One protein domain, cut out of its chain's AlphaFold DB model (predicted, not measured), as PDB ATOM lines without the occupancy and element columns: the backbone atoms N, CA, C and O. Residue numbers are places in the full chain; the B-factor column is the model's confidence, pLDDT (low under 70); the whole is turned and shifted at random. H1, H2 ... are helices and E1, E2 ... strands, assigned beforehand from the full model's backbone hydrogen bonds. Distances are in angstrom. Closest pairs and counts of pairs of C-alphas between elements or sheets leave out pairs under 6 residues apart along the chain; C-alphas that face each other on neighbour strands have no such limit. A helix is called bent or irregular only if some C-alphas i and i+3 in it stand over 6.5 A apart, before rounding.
ATOM      1  N   LEU A   3     177.175 237.794 184.526       88.75
ATOM      2  CA  LEU A   3     176.802 239.062 183.906       88.75
ATOM      3  C   LEU A   3     176.843 240.156 184.970       88.75
ATOM      4  O   LEU A   3     176.298 239.994 186.057       88.75
ATOM      5  N   GLU A   4     177.486 241.277 184.666       90.38
ATOM      6  CA  GLU A   4     177.493 242.448 185.544       90.38
ATOM      7  C   GLU A   4     176.589 243.519 184.964       90.38
ATOM      8  O   GLU A   4     176.613 243.737 183.761       90.38
ATOM      9  N   ASN A   5     175.827 244.223 185.787       90.25
ATOM     10  CA  ASN A   5     174.969 245.343 185.410       90.25
ATOM     11  C   ASN A   5     175.258 246.506 186.352       90.25
ATOM     12  O   ASN A   5     175.531 246.278 187.526       90.25
ATOM     13  N   ASP A   6     175.187 247.742 185.883       90.44
ATOM     14  CA  ASP A   6     175.421 248.901 186.737       90.44
ATOM     15  C   ASP A   6     174.245 249.872 186.728       90.44
ATOM     16  O   ASP A   6     173.404 249.912 185.828       90.44
ATOM     17  N   MET A   7     174.179 250.634 187.806       90.62
ATOM     18  CA  MET A   7     173.221 251.691 188.041       90.62
ATOM     19  C   MET A   7     173.995 252.910 188.519       90.62
ATOM     20  O   MET A   7     174.702 252.856 189.529       90.62
ATOM     21  N   HIS A   8     173.827 254.026 187.816       88.44
ATOM     22  CA  HIS A   8     174.441 255.296 188.180       88.44
ATOM     23  C   HIS A   8     173.411 256.235 188.823       88.44
ATOM     24  O   HIS A   8     172.256 256.291 188.413       88.44
ATOM     25  N   ALA A   9     173.807 257.032 189.814       85.94
ATOM     26  CA  ALA A   9     172.901 257.954 190.500       85.94
ATOM     27  C   ALA A   9     172.241 258.957 189.532       85.94
ATOM     28  O   ALA A   9     171.055 259.258 189.662       85.94
ATOM     29  N   SER A  10     172.980 259.409 188.511       84.19
ATOM     30  CA  SER A  10     172.458 260.311 187.473       84.19
ATOM     31  C   SER A  10     171.438 259.664 186.526       84.19
ATOM     32  O   SER A  10     170.726 260.394 185.843       84.19
ATOM     33  N   SER A  11     171.306 258.329 186.495       77.06
ATOM     34  CA  SER A  11     170.286 257.640 185.684       77.06
ATOM     35  C   SER A  11     168.901 257.618 186.348       77.06
ATOM     36  O   SER A  11     168.002 256.910 185.893       77.06
ATOM     37  N   GLY A  12     168.721 258.359 187.449       80.88
ATOM     38  CA  GLY A  12     167.526 258.259 188.286       80.88
ATOM     39  C   GLY A  12     167.449 256.917 189.011       80.88
ATOM     40  O   GLY A  12     166.352 256.418 189.245       80.88
ATOM     41  N   ARG A  13     168.612 256.324 189.328       80.38
ATOM     42  CA  ARG A  13     168.740 254.995 189.949       80.38
ATOM     43  C   ARG A  13     168.049 253.897 189.133       80.38
ATOM     44  O   ARG A  13     167.314 253.070 189.666       80.38
ATOM     45  N   ARG A  14     168.284 253.902 187.822       85.31
ATOM     46  CA  ARG A  14     167.844 252.837 186.914       85.31
ATOM     47  C   ARG A  14     169.035 251.991 186.487       85.31
ATOM     48  O   ARG A  14     170.084 252.540 186.139       85.31
ATOM     49  N   TRP A  15     168.845 250.675 186.506       88.38
ATOM     50  CA  TRP A  15     169.783 249.705 185.947       88.38
ATOM     51  C   TRP A  15     169.930 249.902 184.437       88.38
ATOM     52  O   TRP A  15     168.952 250.233 183.765       88.38
ATOM     53  N   ARG A  16     171.138 249.694 183.900       88.31
ATOM     54  CA  ARG A  16     171.388 249.810 182.452       88.31
ATOM     55  C   ARG A  16     170.633 248.766 181.639       88.31
ATOM     56  O   ARG A  16     170.101 249.084 180.576       88.31
ATOM     57  N   ALA A  17     170.596 247.536 182.143       89.75
ATOM     58  CA  ALA A  17     169.891 246.430 181.517       89.75
ATOM     59  C   ALA A  17     168.774 245.888 182.410       89.75
ATOM     60  O   ALA A  17     168.910 245.820 183.634       89.75
ATOM     61  N   ALA A  18     167.688 245.451 181.782       91.50
ATOM     62  CA  ALA A  18     166.747 244.535 182.401       91.50
ATOM     63  C   ALA A  18     167.261 243.113 182.168       91.50
ATOM     64  O   ALA A  18     167.339 242.665 181.027       91.50
ATOM     65  N   VAL A  19     167.640 242.426 183.245       93.88
ATOM     66  CA  VAL A  19     168.203 241.073 183.187       93.88
ATOM     67  C   VAL A  19     167.117 240.068 183.544       93.88
ATOM     68  O   VAL A  19     166.443 240.213 184.569       93.88
ATOM     69  N   LEU A  20     166.946 239.059 182.697       95.88
ATOM     70  CA  LEU A  20     165.977 237.989 182.864       95.88
ATOM     71  C   LEU A  20     166.704 236.649 182.959       95.88
ATOM     72  O   LEU A  20     167.546 236.329 182.120       95.88
ATOM     73  N   ALA A  21     166.359 235.868 183.975       96.19
ATOM     74  CA  ALA A  21     166.722 234.464 184.048       96.19
ATOM     75  C   ALA A  21     165.709 233.662 183.228       96.19
ATOM     76  O   ALA A  21     164.508 233.947 183.269       96.19
ATOM     77  N   ALA A  22     166.199 232.681 182.482       94.75
ATOM     78  CA  ALA A  22     165.364 231.754 181.739       94.75
ATOM     79  C   ALA A  22     165.289 230.417 182.476       94.75
ATOM     80  O   ALA A  22     166.273 229.973 183.071       94.75
ATOM     81  N   SER A  23     164.123 229.775 182.424       90.38
ATOM     82  CA  SER A  23     164.012 228.360 182.764       90.38
ATOM     83  C   SER A  23     164.871 227.519 181.820       90.38
ATOM     84  O   SER A  23     165.177 227.933 180.699       90.38
ATOM     85  N   GLU A  24     165.206 226.306 182.250       82.88
ATOM     86  CA  GLU A  24     165.671 225.289 181.311       82.88
ATOM     87  C   GLU A  24     164.590 225.078 180.231       82.88
ATOM     88  O   GLU A  24     163.402 225.012 180.582       82.88
ATOM     89  N   PRO A  25     164.954 225.031 178.936       76.12
ATOM     90  CA  PRO A  25     163.988 224.786 177.878       76.12
ATOM     91  C   PRO A  25     163.381 223.390 178.033       76.12
ATOM     92  O   PRO A  25     164.064 222.384 177.856       76.12
ATOM     93  N   GLN A  26     162.087 223.317 178.339       79.12
ATOM     94  CA  GLN A  26     161.351 222.054 178.386       79.12
ATOM     95  C   GLN A  26     160.455 221.975 177.161       79.12
ATOM     96  O   GLN A  26     159.601 222.834 176.958       79.12
ATOM     97  N   GLU A  27     160.697 220.982 176.304       84.25
ATOM     98  CA  GLU A  27     159.950 220.789 175.052       84.25
ATOM     99  C   GLU A  27     159.901 222.060 174.172       84.25
ATOM    100  O   GLU A  27     158.908 222.349 173.505       84.25
ATOM    101  N   GLY A  28     160.971 222.862 174.169       90.31
ATOM    102  CA  GLY A  28     161.033 224.115 173.410       90.31
ATOM    103  C   GLY A  28     160.231 225.278 174.012       90.31
ATOM    104  O   GLY A  28     160.029 226.282 173.332       90.31
ATOM    105  N   VAL A  29     159.776 225.172 175.261       94.19
ATOM    106  CA  VAL A  29     159.157 226.273 176.011       94.19
ATOM    107  C   VAL A  29     160.187 226.900 176.945       94.19
ATOM    108  O   VAL A  29     160.853 226.200 177.710       94.19
ATOM    109  N   VAL A  30     160.301 228.228 176.903       95.94
ATOM    110  CA  VAL A  30     161.164 229.013 177.797       95.94
ATOM    111  C   VAL A  30     160.323 229.987 178.610       95.94
ATOM    112  O   VAL A  30     159.580 230.795 178.059       95.94
ATOM    113  N   VAL A  31     160.482 229.975 179.930       96.50
ATOM    114  CA  VAL A  31     159.852 230.957 180.815       96.50
ATOM    115  C   VAL A  31     160.905 231.946 181.289       96.50
ATOM    116  O   VAL A  31     161.914 231.559 181.877       96.50
ATOM    117  N   LEU A  32     160.670 233.234 181.045       96.75
ATOM    118  CA  LEU A  32     161.533 234.314 181.510       96.75
ATOM    119  C   LEU A  32     160.995 234.917 182.807       96.75
ATOM    120  O   LEU A  32     159.812 235.235 182.929       96.75
ATOM    121  N   ALA A  33     161.888 235.160 183.756       96.81
ATOM    122  CA  ALA A  33     161.601 235.879 184.990       96.81
ATOM    123  C   ALA A  33     162.687 236.920 185.256       96.81
ATOM    124  O   ALA A  33     163.823 236.770 184.812       96.81
ATOM    125  N   HIS A  34     162.364 237.983 185.995       94.56
ATOM    126  CA  HIS A  34     163.382 238.948 186.408       94.56
ATOM    127  C   HIS A  34     164.478 238.254 187.218       94.56
ATOM    128  O   HIS A  34     164.199 237.616 188.234       94.56
ATOM    129  N   ALA A  35     165.724 238.387 186.762       94.69
ATOM    130  CA  ALA A  35     166.858 237.803 187.452       94.69
ATOM    131  C   ALA A  35     167.071 238.504 188.797       94.69
ATOM    132  O   ALA A  35     167.019 239.734 188.901       94.69
ATOM    133  N   LYS A  36     167.359 237.710 189.825       93.56
ATOM    134  CA  LYS A  36     167.848 238.217 191.104       93.56
ATOM    135  C   LYS A  36     169.364 238.368 191.008       93.56
ATOM    136  O   LYS A  36     170.025 237.484 190.482       93.56
ATOM    137  N   ALA A  37     169.898 239.486 191.490       94.19
ATOM    138  CA  ALA A  37     171.342 239.644 191.595       94.19
ATOM    139  C   ALA A  37     171.875 238.804 192.761       94.19
ATOM    140  O   ALA A  37     171.270 238.781 193.837       94.19
ATOM    141  N   ASP A  38     173.023 238.173 192.559       95.25
ATOM    142  CA  ASP A  38     173.709 237.371 193.574       95.25
ATOM    143  C   ASP A  38     174.516 238.251 194.523       95.25
ATOM    144  O   ASP A  38     174.651 237.960 195.710       95.25
ATOM    145  N   SER A  39     175.046 239.362 194.011       95.62
ATOM    146  CA  SER A  39     175.787 240.332 194.814       95.62
ATOM    147  C   SER A  39     175.703 241.743 194.249       95.62
ATOM    148  O   SER A  39     175.427 241.955 193.063       95.62
ATOM    149  N   TYR A  40     175.974 242.710 195.127       95.31
ATOM    150  CA  TYR A  40     176.052 244.126 194.800       95.31
ATOM    151  C   TYR A  40     177.414 244.697 195.200       95.31
ATOM    152  O   TYR A  40     177.956 244.348 196.248       95.31
ATOM    153  N   GLY A  41     177.951 245.592 194.375       94.75
ATOM    154  CA  GLY A  41     179.181 246.333 194.633       94.75
ATOM    155  C   GLY A  41     178.961 247.841 194.552       94.75
ATOM    156  O   GLY A  41     178.072 248.321 193.851       94.75
ATOM    157  N   HIS A  42     179.802 248.602 195.251       94.38
ATOM    158  CA  HIS A  42     179.775 250.067 195.246       94.38
ATOM    159  C   HIS A  42     181.165 250.611 194.907       94.38
ATOM    160  O   HIS A  42     181.891 251.044 195.802       94.38
ATOM    161  N   PRO A  43     181.576 250.575 193.625       91.06
ATOM    162  CA  PRO A  43     182.921 251.001 193.231       91.06
ATOM    163  C   PRO A  43     183.179 252.489 193.505       91.06
ATOM    164  O   PRO A  43     184.324 252.911 193.634       91.06
ATOM    165  N   ASN A  44     182.125 253.304 193.589       92.56
ATOM    166  CA  ASN A  44     182.188 254.695 194.019       92.56
ATOM    167  C   ASN A  44     180.822 255.141 194.572       92.56
ATOM    168  O   ASN A  44     179.825 254.434 194.433       92.56
ATOM    169  N   ARG A  45     180.750 256.354 195.140       91.25
ATOM    170  CA  ARG A  45     179.528 256.896 195.775       91.25
ATOM    171  C   ARG A  45     178.300 256.985 194.856       91.25
ATOM    172  O   ARG A  45     177.180 257.078 195.343       91.25
ATOM    173  N   ASN A  46     178.509 257.037 193.542       92.12
ATOM    174  CA  ASN A  46     177.460 257.280 192.555       92.12
ATOM    175  C   ASN A  46     177.075 256.017 191.778       92.12
ATOM    176  O   ASN A  46     176.133 256.076 190.994       92.12
ATOM    177  N   THR A  47     177.792 254.907 191.950       92.06
ATOM    178  CA  THR A  47     177.633 253.711 191.118       92.06
ATOM    179  C   THR A  47     177.364 252.502 191.992       92.06
ATOM    180  O   THR A  47     178.075 252.253 192.961       92.06
ATOM    181  N   THR A  48     176.343 251.737 191.628       94.38
ATOM    182  CA  THR A  48     176.100 250.398 192.168       94.38
ATOM    183  C   THR A  48     176.228 249.399 191.034       94.38
ATOM    184  O   THR A  48     175.627 249.596 189.983       94.38
ATOM    185  N   THR A  49     176.996 248.339 191.239       94.81
ATOM    186  CA  THR A  49     177.077 247.199 190.327       94.81
ATOM    187  C   THR A  49     176.286 246.034 190.911       94.81
ATOM    188  O   THR A  49     176.258 245.850 192.122       94.81
ATOM    189  N   ALA A  50     175.614 245.263 190.067       94.62
ATOM    190  CA  ALA A  50     174.956 244.008 190.395       94.62
ATOM    191  C   ALA A  50     175.595 242.901 189.562       94.62
ATOM    192  O   ALA A  50     175.803 243.075 188.362       94.62
ATOM    193  N   SER A  51     175.912 241.776 190.192       94.94
ATOM    194  CA  SER A  51     176.396 240.576 189.507       94.94
ATOM    195  C   SER A  51     175.311 239.507 189.497       94.94
ATOM    196  O   SER A  51     174.612 239.339 190.494       94.94
ATOM    197  N   TYR A  52     175.195 238.811 188.371       94.31
ATOM    198  CA  TYR A  52     174.215 237.761 188.119       94.31
ATOM    199  C   TYR A  52     174.934 236.515 187.607       94.31
ATOM    200  O   TYR A  52     175.667 236.586 186.616       94.31
ATOM    201  N   GLU A  53     174.705 235.377 188.237       93.19
ATOM    202  CA  GLU A  53     175.138 234.060 187.805       93.19
ATOM    203  C   GLU A  53     173.960 233.355 187.140       93.19
ATOM    204  O   GLU A  53     173.021 232.892 187.783       93.19
ATOM    205  N   LEU A  54     173.995 233.304 185.809       91.62
ATOM    206  CA  LEU A  54     172.918 232.732 185.007       91.62
ATOM    207  C   LEU A  54     173.417 231.487 184.277       91.62
ATOM    208  O   LEU A  54     174.463 231.523 183.614       91.62
ATOM    209  N   ALA A  55     172.653 230.400 184.383       91.31
ATOM    210  CA  ALA A  55     172.771 229.254 183.484       91.31
ATOM    211  C   ALA A  55     172.147 229.592 182.120       91.31
ATOM    212  O   ALA A  55     172.808 229.477 181.090       91.31
ATOM    213  N   HIS A  56     170.921 230.123 182.149       93.12
ATOM    214  CA  HIS A  56     170.170 230.578 180.984       93.12
ATOM    215  C   HIS A  56     169.594 231.970 181.259       93.12
ATOM    216  O   HIS A  56     169.142 232.257 182.371       93.12
ATOM    217  N   GLY A  57     169.590 232.850 180.262       93.44
ATOM    218  CA  GLY A  57     169.013 234.177 180.439       93.44
ATOM    219  C   GLY A  57     169.016 235.042 179.192       93.44
ATOM    220  O   GLY A  57     169.662 234.733 178.194       93.44
ATOM    221  N   ALA A  58     168.290 236.149 179.279       93.94
ATOM    222  CA  ALA A  58     168.203 237.171 178.248       93.94
ATOM    223  C   ALA A  58     168.208 238.557 178.893       93.94
ATOM    224  O   ALA A  58     167.759 238.732 180.027       93.94
ATOM    225  N   TRP A  59     168.717 239.558 178.188       92.62
ATOM    226  CA  TRP A  59     168.732 240.927 178.678       92.62
ATOM    227  C   TRP A  59     168.525 241.922 177.549       92.62
ATOM    228  O   TRP A  59     168.939 241.705 176.410       92.62
ATOM    229  N   ASP A  60     167.910 243.041 177.907       87.94
ATOM    230  CA  ASP A  60     167.763 244.193 177.030       87.94
ATOM    231  C   ASP A  60     168.287 245.447 177.718       87.94
ATOM    232  O   ASP A  60     168.082 245.663 178.920       87.94
ATOM    233  N   CYS A  61     168.986 246.270 176.947       77.75
ATOM    234  CA  CYS A  61     169.650 247.457 177.454       77.75
ATOM    235  C   CYS A  61     168.735 248.658 177.248       77.75
ATOM    236  O   CYS A  61     168.681 249.251 176.178       77.75
ATOM    237  N   GLN A  62     168.017 249.036 178.306       63.28
ATOM    238  CA  GLN A  62     167.001 250.084 178.225       63.28
ATOM    239  C   GLN A  62     167.599 251.469 177.944       63.28
ATOM    240  O   GLN A  62     166.903 252.318 177.387       63.28
ATOM    241  N   LYS A  63     168.868 251.704 178.323       56.41
ATOM    242  CA  LYS A  63     169.691 252.864 177.934       56.41
ATOM    243  C   LYS A  63     171.180 252.528 178.091       56.41
ATOM    244  O   LYS A  63     171.663 252.464 179.220       56.41
ATOM    245  N   GLY A  64     171.917 252.364 176.994       54.03
ATOM    246  CA  GLY A  64     173.373 252.226 177.061       54.03
ATOM    247  C   GLY A  64     174.030 251.612 175.829       54.03
ATOM    248  O   GLY A  64     173.373 251.172 174.898       54.03
ATOM    249  N   ASP A  65     175.354 251.582 175.901       56.62
ATOM    250  CA  ASP A  65     176.370 251.009 175.011       56.62
ATOM    251  C   ASP A  65     176.410 249.472 174.977       56.62
ATOM    252  O   ASP A  65     177.322 248.879 174.400       56.62
ATOM    253  N   ARG A  66     175.450 248.808 175.618       63.88
ATOM    254  CA  ARG A  66     175.392 247.353 175.677       63.88
ATOM    255  C   ARG A  66     174.365 246.827 174.692       63.88
ATOM    256  O   ARG A  66     173.229 247.294 174.651       63.88
ATOM    257  N   THR A  67     174.769 245.828 173.926       72.88
ATOM    258  CA  THR A  67     173.889 245.141 172.986       72.88
ATOM    259  C   THR A  67     172.946 244.209 173.759       72.88
ATOM    260  O   THR A  67     173.397 243.526 174.692       72.88
ATOM    261  N   PRO A  68     171.644 244.177 173.417       84.19
ATOM    262  CA  PRO A  68     170.741 243.129 173.875       84.19
ATOM    263  C   PRO A  68     171.336 241.754 173.579       84.19
ATOM    264  O   PRO A  68     172.111 241.584 172.637       84.19
ATOM    265  N   GLY A  69     171.008 240.766 174.398       89.31
ATOM    266  CA  GLY A  69     171.624 239.462 174.242       89.31
ATOM    267  C   GLY A  69     170.995 238.390 175.096       89.31
ATOM    268  O   GLY A  69     170.032 238.607 175.833       89.31
ATOM    269  N   SER A  70     171.556 237.200 174.962       92.38
ATOM    270  CA  SER A  70     171.128 236.026 175.697       92.38
ATOM    271  C   SER A  70     172.298 235.091 175.935       92.38
ATOM    272  O   SER A  70     173.360 235.220 175.323       92.38
ATOM    273  N   ILE A  71     172.095 234.152 176.845       92.00
ATOM    274  CA  ILE A  71     173.054 233.108 177.138       92.00
ATOM    275  C   ILE A  71     172.346 231.799 177.447       92.00
ATOM    276  O   ILE A  71     171.311 231.793 178.111       92.00
ATOM    277  N   GLY A  72     172.935 230.696 176.987       89.88
ATOM    278  CA  GLY A  72     172.537 229.342 177.361       89.88
ATOM    279  C   GLY A  72     171.213 228.899 176.750       89.88
ATOM    280  O   GLY A  72     170.798 227.774 176.987       89.88
ATOM    281  N   ILE A  73     170.534 229.747 175.981       91.44
ATOM    282  CA  ILE A  73     169.260 229.419 175.347       91.44
ATOM    283  C   ILE A  73     169.542 229.027 173.899       91.44
ATOM    284  O   ILE A  73     170.052 229.839 173.126       91.44
ATOM    285  N   ASP A  74     169.198 227.793 173.542       92.12
ATOM    286  CA  ASP A  74     169.143 227.361 172.149       92.12
ATOM    287  C   ASP A  74     167.848 227.878 171.511       92.12
ATOM    288  O   ASP A  74     166.803 227.233 171.566       92.12
ATOM    289  N   TRP A  75     167.908 229.082 170.943       92.00
ATOM    290  CA  TRP A  75     166.741 229.743 170.360       92.00
ATOM    291  C   TRP A  75     166.168 229.035 169.134       92.00
ATOM    292  O   TRP A  75     164.996 229.260 168.821       92.00
ATOM    293  N   GLU A  76     166.942 228.196 168.443       91.12
ATOM    294  CA  GLU A  76     166.443 227.431 167.294       91.12
ATOM    295  C   GLU A  76     165.451 226.355 167.746       91.12
ATOM    296  O   GLU A  76     164.424 226.154 167.097       91.12
ATOM    297  N   ALA A  77     165.694 225.747 168.910       91.19
ATOM    298  CA  ALA A  77     164.800 224.774 169.533       91.19
ATOM    299  C   ALA A  77     163.594 225.406 170.261       91.19
ATOM    300  O   ALA A  77     162.667 224.696 170.664       91.19
ATOM    301  N   VAL A  78     163.575 226.732 170.445       94.06
ATOM    302  CA  VAL A  78     162.483 227.432 171.138       94.06
ATOM    303  C   VAL A  78     161.265 227.596 170.225       94.06
ATOM    304  O   VAL A  78     161.315 228.238 169.170       94.06
ATOM    305  N   ARG A  79     160.138 227.057 170.694       94.00
ATOM    306  CA  ARG A  79     158.796 227.166 170.110       94.00
ATOM    307  C   ARG A  79     157.984 228.286 170.748       94.00
ATOM    308  O   ARG A  79     157.272 228.989 170.031       94.00
ATOM    309  N   SER A  80     158.098 228.466 172.065       95.50
ATOM    310  CA  SER A  80     157.412 229.544 172.775       95.50
ATOM    311  C   SER A  80     158.219 230.138 173.927       95.50
ATOM    312  O   SER A  80     159.048 229.474 174.551       95.50
ATOM    313  N   VAL A  81     157.963 231.419 174.203       96.75
ATOM    314  CA  VAL A  81     158.553 232.170 175.313       96.75
ATOM    315  C   VAL A  81     157.466 232.882 176.103       96.75
ATOM    316  O   VAL A  81     156.650 233.616 175.543       96.75
ATOM    317  N   GLU A  82     157.489 232.707 177.416       95.81
ATOM    318  CA  GLU A  82     156.467 233.202 178.336       95.81
ATOM    319  C   GLU A  82     157.075 233.990 179.506       95.81
ATOM    320  O   GLU A  82     158.294 234.055 179.686       95.81
ATOM    321  N   GLY A  83     156.215 234.602 180.323       95.69
ATOM    322  CA  GLY A  83     156.607 235.302 181.545       95.69
ATOM    323  C   GLY A  83     156.981 236.771 181.328       95.69
ATOM    324  O   GLY A  83     156.279 237.523 180.651       95.69
ATOM    325  N   ALA A  84     158.073 237.216 181.950       94.88
ATOM    326  CA  ALA A  84     158.530 238.605 181.955       94.88
ATOM    327  C   ALA A  84     159.210 239.004 180.630       94.88
ATOM    328  O   ALA A  84     160.354 239.442 180.615       94.88
ATOM    329  N   THR A  85     158.519 238.866 179.498       94.25
ATOM    330  CA  THR A  85     159.109 238.997 178.152       94.25
ATOM    331  C   THR A  85     159.202 240.433 177.641       94.25
ATOM    332  O   THR A  85     159.919 240.699 176.681       94.25
ATOM    333  N   TYR A  86     158.458 241.374 178.234       91.75
ATOM    334  CA  TYR A  86     158.381 242.756 177.741       91.75
ATOM    335  C   TYR A  86     159.749 243.442 177.591       91.75
ATOM    336  O   TYR A  86     159.951 244.087 176.559       91.75
ATOM    337  N   PRO A  87     160.695 243.301 178.544       91.81
ATOM    338  CA  PRO A  87     162.003 243.919 178.406       91.81
ATOM    339  C   PRO A  87     162.757 243.437 177.166       91.81
ATOM    340  O   PRO A  87     163.360 244.247 176.489       91.81
ATOM    341  N   VAL A  88     162.661 242.156 176.806       92.88
ATOM    342  CA  VAL A  88     163.424 241.559 175.695       92.88
ATOM    343  C   VAL A  88     162.611 241.404 174.409       92.88
ATOM    344  O   VAL A  88     163.003 240.670 173.510       92.88
ATOM    345  N   ARG A  89     161.478 242.103 174.278       92.69
ATOM    346  CA  ARG A  89     160.588 241.983 173.107       92.69
ATOM    347  C   ARG A  89     161.282 242.240 171.763       92.69
ATOM    348  O   ARG A  89     160.903 241.632 170.771       92.69
ATOM    349  N   GLY A  90     162.268 243.143 171.736       90.56
ATOM    350  CA  GLY A  90     163.059 243.432 170.536       90.56
ATOM    351  C   GLY A  90     163.861 242.208 170.107       90.56
ATOM    352  O   GLY A  90     163.675 241.723 168.997       90.56
ATOM    353  N   LEU A  91     164.626 241.636 171.042       91.75
ATOM    354  CA  LEU A  91     165.371 240.391 170.845       91.75
ATOM    355  C   LEU A  91     164.458 239.241 170.387       91.75
ATOM    356  O   LEU A  91     164.776 238.551 169.426       91.75
ATOM    357  N   LEU A  92     163.303 239.043 171.034       93.88
ATOM    358  CA  LEU A  92     162.368 237.975 170.653       93.88
ATOM    359  C   LEU A  92     161.827 238.163 169.227       93.88
ATOM    360  O   LEU A  92     161.717 237.194 168.478       93.88
ATOM    361  N   SER A  93     161.541 239.407 168.837       92.94
ATOM    362  CA  SER A  93     161.115 239.734 167.475       92.94
ATOM    363  C   SER A  93     162.227 239.510 166.447       92.94
ATOM    364  O   SER A  93     161.941 239.029 165.353       92.94
ATOM    365  N   GLU A  94     163.479 239.842 166.772       92.50
ATOM    366  CA  GLU A  94     164.646 239.599 165.908       92.50
ATOM    367  C   GLU A  94     164.904 238.100 165.701       92.50
ATOM    368  O   GLU A  94     165.300 237.681 164.615       92.50
ATOM    369  N   LEU A  95     164.598 237.279 166.708       92.31
ATOM    370  CA  LEU A  95     164.654 235.814 166.642       92.31
ATOM    371  C   LEU A  95     163.480 235.186 165.864       92.31
ATOM    372  O   LEU A  95     163.417 233.963 165.721       92.31
ATOM    373  N   GLY A  96     162.549 236.002 165.360       93.75
ATOM    374  CA  GLY A  96     161.410 235.563 164.554       93.75
ATOM    375  C   GLY A  96     160.216 235.043 165.358       93.75
ATOM    376  O   GLY A  96     159.304 234.453 164.778       93.75
ATOM    377  N   LEU A  97     160.193 235.251 166.677       95.25
ATOM    378  CA  LEU A  97     159.018 234.958 167.492       95.25
ATOM    379  C   LEU A  97     157.982 236.080 167.336       95.25
ATOM    380  O   LEU A  97     158.321 237.260 167.245       95.25
ATOM    381  N   VAL A  98     156.703 235.719 167.369       96.50
ATOM    382  CA  VAL A  98     155.577 236.654 167.261       96.50
ATOM    383  C   VAL A  98     154.745 236.596 168.531       96.50
ATOM    384  O   VAL A  98     154.440 235.519 169.035       96.50
ATOM    385  N   PHE A  99     154.359 237.755 169.060       96.38
ATOM    386  CA  PHE A  99     153.529 237.813 170.257       96.38
ATOM    387  C   PHE A  99     152.082 237.393 169.960       96.38
ATOM    388  O   PHE A  99     151.354 238.091 169.252       96.38
ATOM    389  N   ASP A 100     151.644 236.286 170.556       95.44
ATOM    390  CA  ASP A 100     150.248 235.864 170.598       95.44
ATOM    391  C   ASP A 100     149.546 236.505 171.804       95.44
ATOM    392  O   ASP A 100     149.690 236.109 172.964       95.44
ATOM    393  N   GLY A 101     148.722 237.514 171.517       92.12
ATOM    394  CA  GLY A 101     147.962 238.242 172.527       92.12
ATOM    395  C   GLY A 101     146.903 237.414 173.263       92.12
ATOM    396  O   GLY A 101     146.448 237.864 174.323       92.12
ATOM    397  N   ARG A 102     146.510 236.242 172.740       92.12
ATOM    398  CA  ARG A 102     145.537 235.333 173.364       92.12
ATOM    399  C   ARG A 102     146.189 234.495 174.457       92.12
ATOM    400  O   ARG A 102     145.652 234.425 175.557       92.12
ATOM    401  N   THR A 103     147.335 233.892 174.157       91.56
ATOM    402  CA  THR A 103     148.103 233.065 175.106       91.56
ATOM    403  C   THR A 103     149.054 233.887 175.974       91.56
ATOM    404  O   THR A 103     149.545 233.385 176.976       91.56
ATOM    405  N   LYS A 104     149.273 235.168 175.634       93.44
ATOM    406  CA  LYS A 104     150.258 236.056 176.278       93.44
ATOM    407  C   LYS A 104     151.691 235.518 176.171       93.44
ATOM    408  O   LYS A 104     152.523 235.816 177.025       93.44
ATOM    409  N   ALA A 105     151.973 234.788 175.096       95.56
ATOM    410  CA  ALA A 105     153.259 234.167 174.817       95.56
ATOM    411  C   ALA A 105     153.838 234.684 173.498       95.56
ATOM    412  O   ALA A 105     153.115 235.120 172.603       95.56
ATOM    413  N   TRP A 106     155.153 234.613 173.359       97.06
ATOM    414  CA  TRP A 106     155.834 234.739 172.075       97.06
ATOM    415  C   TRP A 106     155.942 233.355 171.458       97.06
ATOM    416  O   TRP A 106     156.419 232.445 172.121       97.06
ATOM    417  N   VAL A 107     155.506 233.183 170.216       96.38
ATOM    418  CA  VAL A 107     155.445 231.879 169.548       96.38
ATOM    419  C   VAL A 107     156.167 231.919 168.211       96.38
ATOM    420  O   VAL A 107     156.150 232.938 167.517       96.38
ATOM    421  N   ARG A 108     156.807 230.812 167.836       93.50
ATOM    422  CA  ARG A 108     157.444 230.667 166.527       93.50
ATOM    423  C   ARG A 108     156.362 230.355 165.482       93.50
ATOM    424  O   ARG A 108     155.649 229.362 165.640       93.50
TER     425      ARG A 108
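What this domain is: This is residues 3 to 108 of the 111 residues of an uncharacterized protein of Eggerthellaceae bacterium (UniProt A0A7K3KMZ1). A seven-strand sheet curls like part of a barrel round one short helix, H1, and a second, three-strand sheet, E1, E5 and E4, extends the body at one end. The small hairpin of E9 and E10 lies toward the other end of the length. The 106 printed residues include ten named strands and one named helix, in the order E1 E2 E3 E4 E5 E6 E7 E8 H1 E9 E10, and the class is mostly strand. The larger sheet, E7 E6 E2 E3 E8 E10 E9, is mixed, and the smaller one, E1 E5 E4, is antiparallel. The whole is compact, with a radius of gyration of the C-alphas of 14.6 A, yet elongated, spanning 45 by 23 by 21 A.

How they stand to each other: The larger sheet, strongly twisted, runs E7, residues 69 to 71, E6, 57 to 61, E2, 17 to 22, E3, 29 to 34, E8, 80 to 83, E10, 105 to 107, and E9, 98 to 100. E6 and E7 form an antiparallel hairpin, with N 71 and O 57 2.8 A apart. E6 and E2 are antiparallel, with N 20 and O 58 at 2.8 A. E2 and E3 form a hairpin, with N 21 and O 33 at 2.8 A. E3 and E8 are parallel at 26 degrees, with N 30 and O 80 at 2.9 A. The pairing of E3 is staggered: residues 29 to 32 pair with E8 and 32 to 34 with E2. E8 and E10 are antiparallel, with N 81 and O 106 at 2.8 A. E9 and E10 form a hairpin, with N 98 and O 107 at 2.8 A. H1, residues 86 to 94, is on this sheet; its closest C-alphas to E6 are those of Val 88 and Asp 60, 5.2 A apart. H1 is irregular, with C-alphas 87 and 90 8.0 A apart, and 3 of its 5 O i to N i+4 pairs are within hydrogen-bond range. E8, H1 and E9 make a split strand-helix-strand unit, two strands running the same way with E10 between them, and its crossover is right-handed. In the smaller sheet, E5, residues 47 to 53, is the inner strand between E1, residues 3 to 8, and E4, residues 39 to 44. N 50 and O 5 are 2.7 A apart, and N 49 and O 41 are 2.8 A apart. The closest C-alphas of E1 and E2 are those of Asn 5 and Ala 17, 6.5 A apart, while E2 and E5 are only just apart, at 8.5 A.

Where its parts are: E1 begins at C-alpha 3, (176.802, 239.062, 183.906), and E10 ends at C-alpha 107, (155.445, 231.879, 169.548). E5 is the longest strand by residues, 20.1 A from first to last C-alpha; E1 measures 17.0 A, E3 16.9 A and H1 13.8 A.

The domain as a whole: The C-alphas farthest apart are those of Asn 44 and Arg 102, at 46.3 A. The printed part has no cut, and no link is long. Its mean pLDDT is 90.0, with residues 62 to 66 under 70.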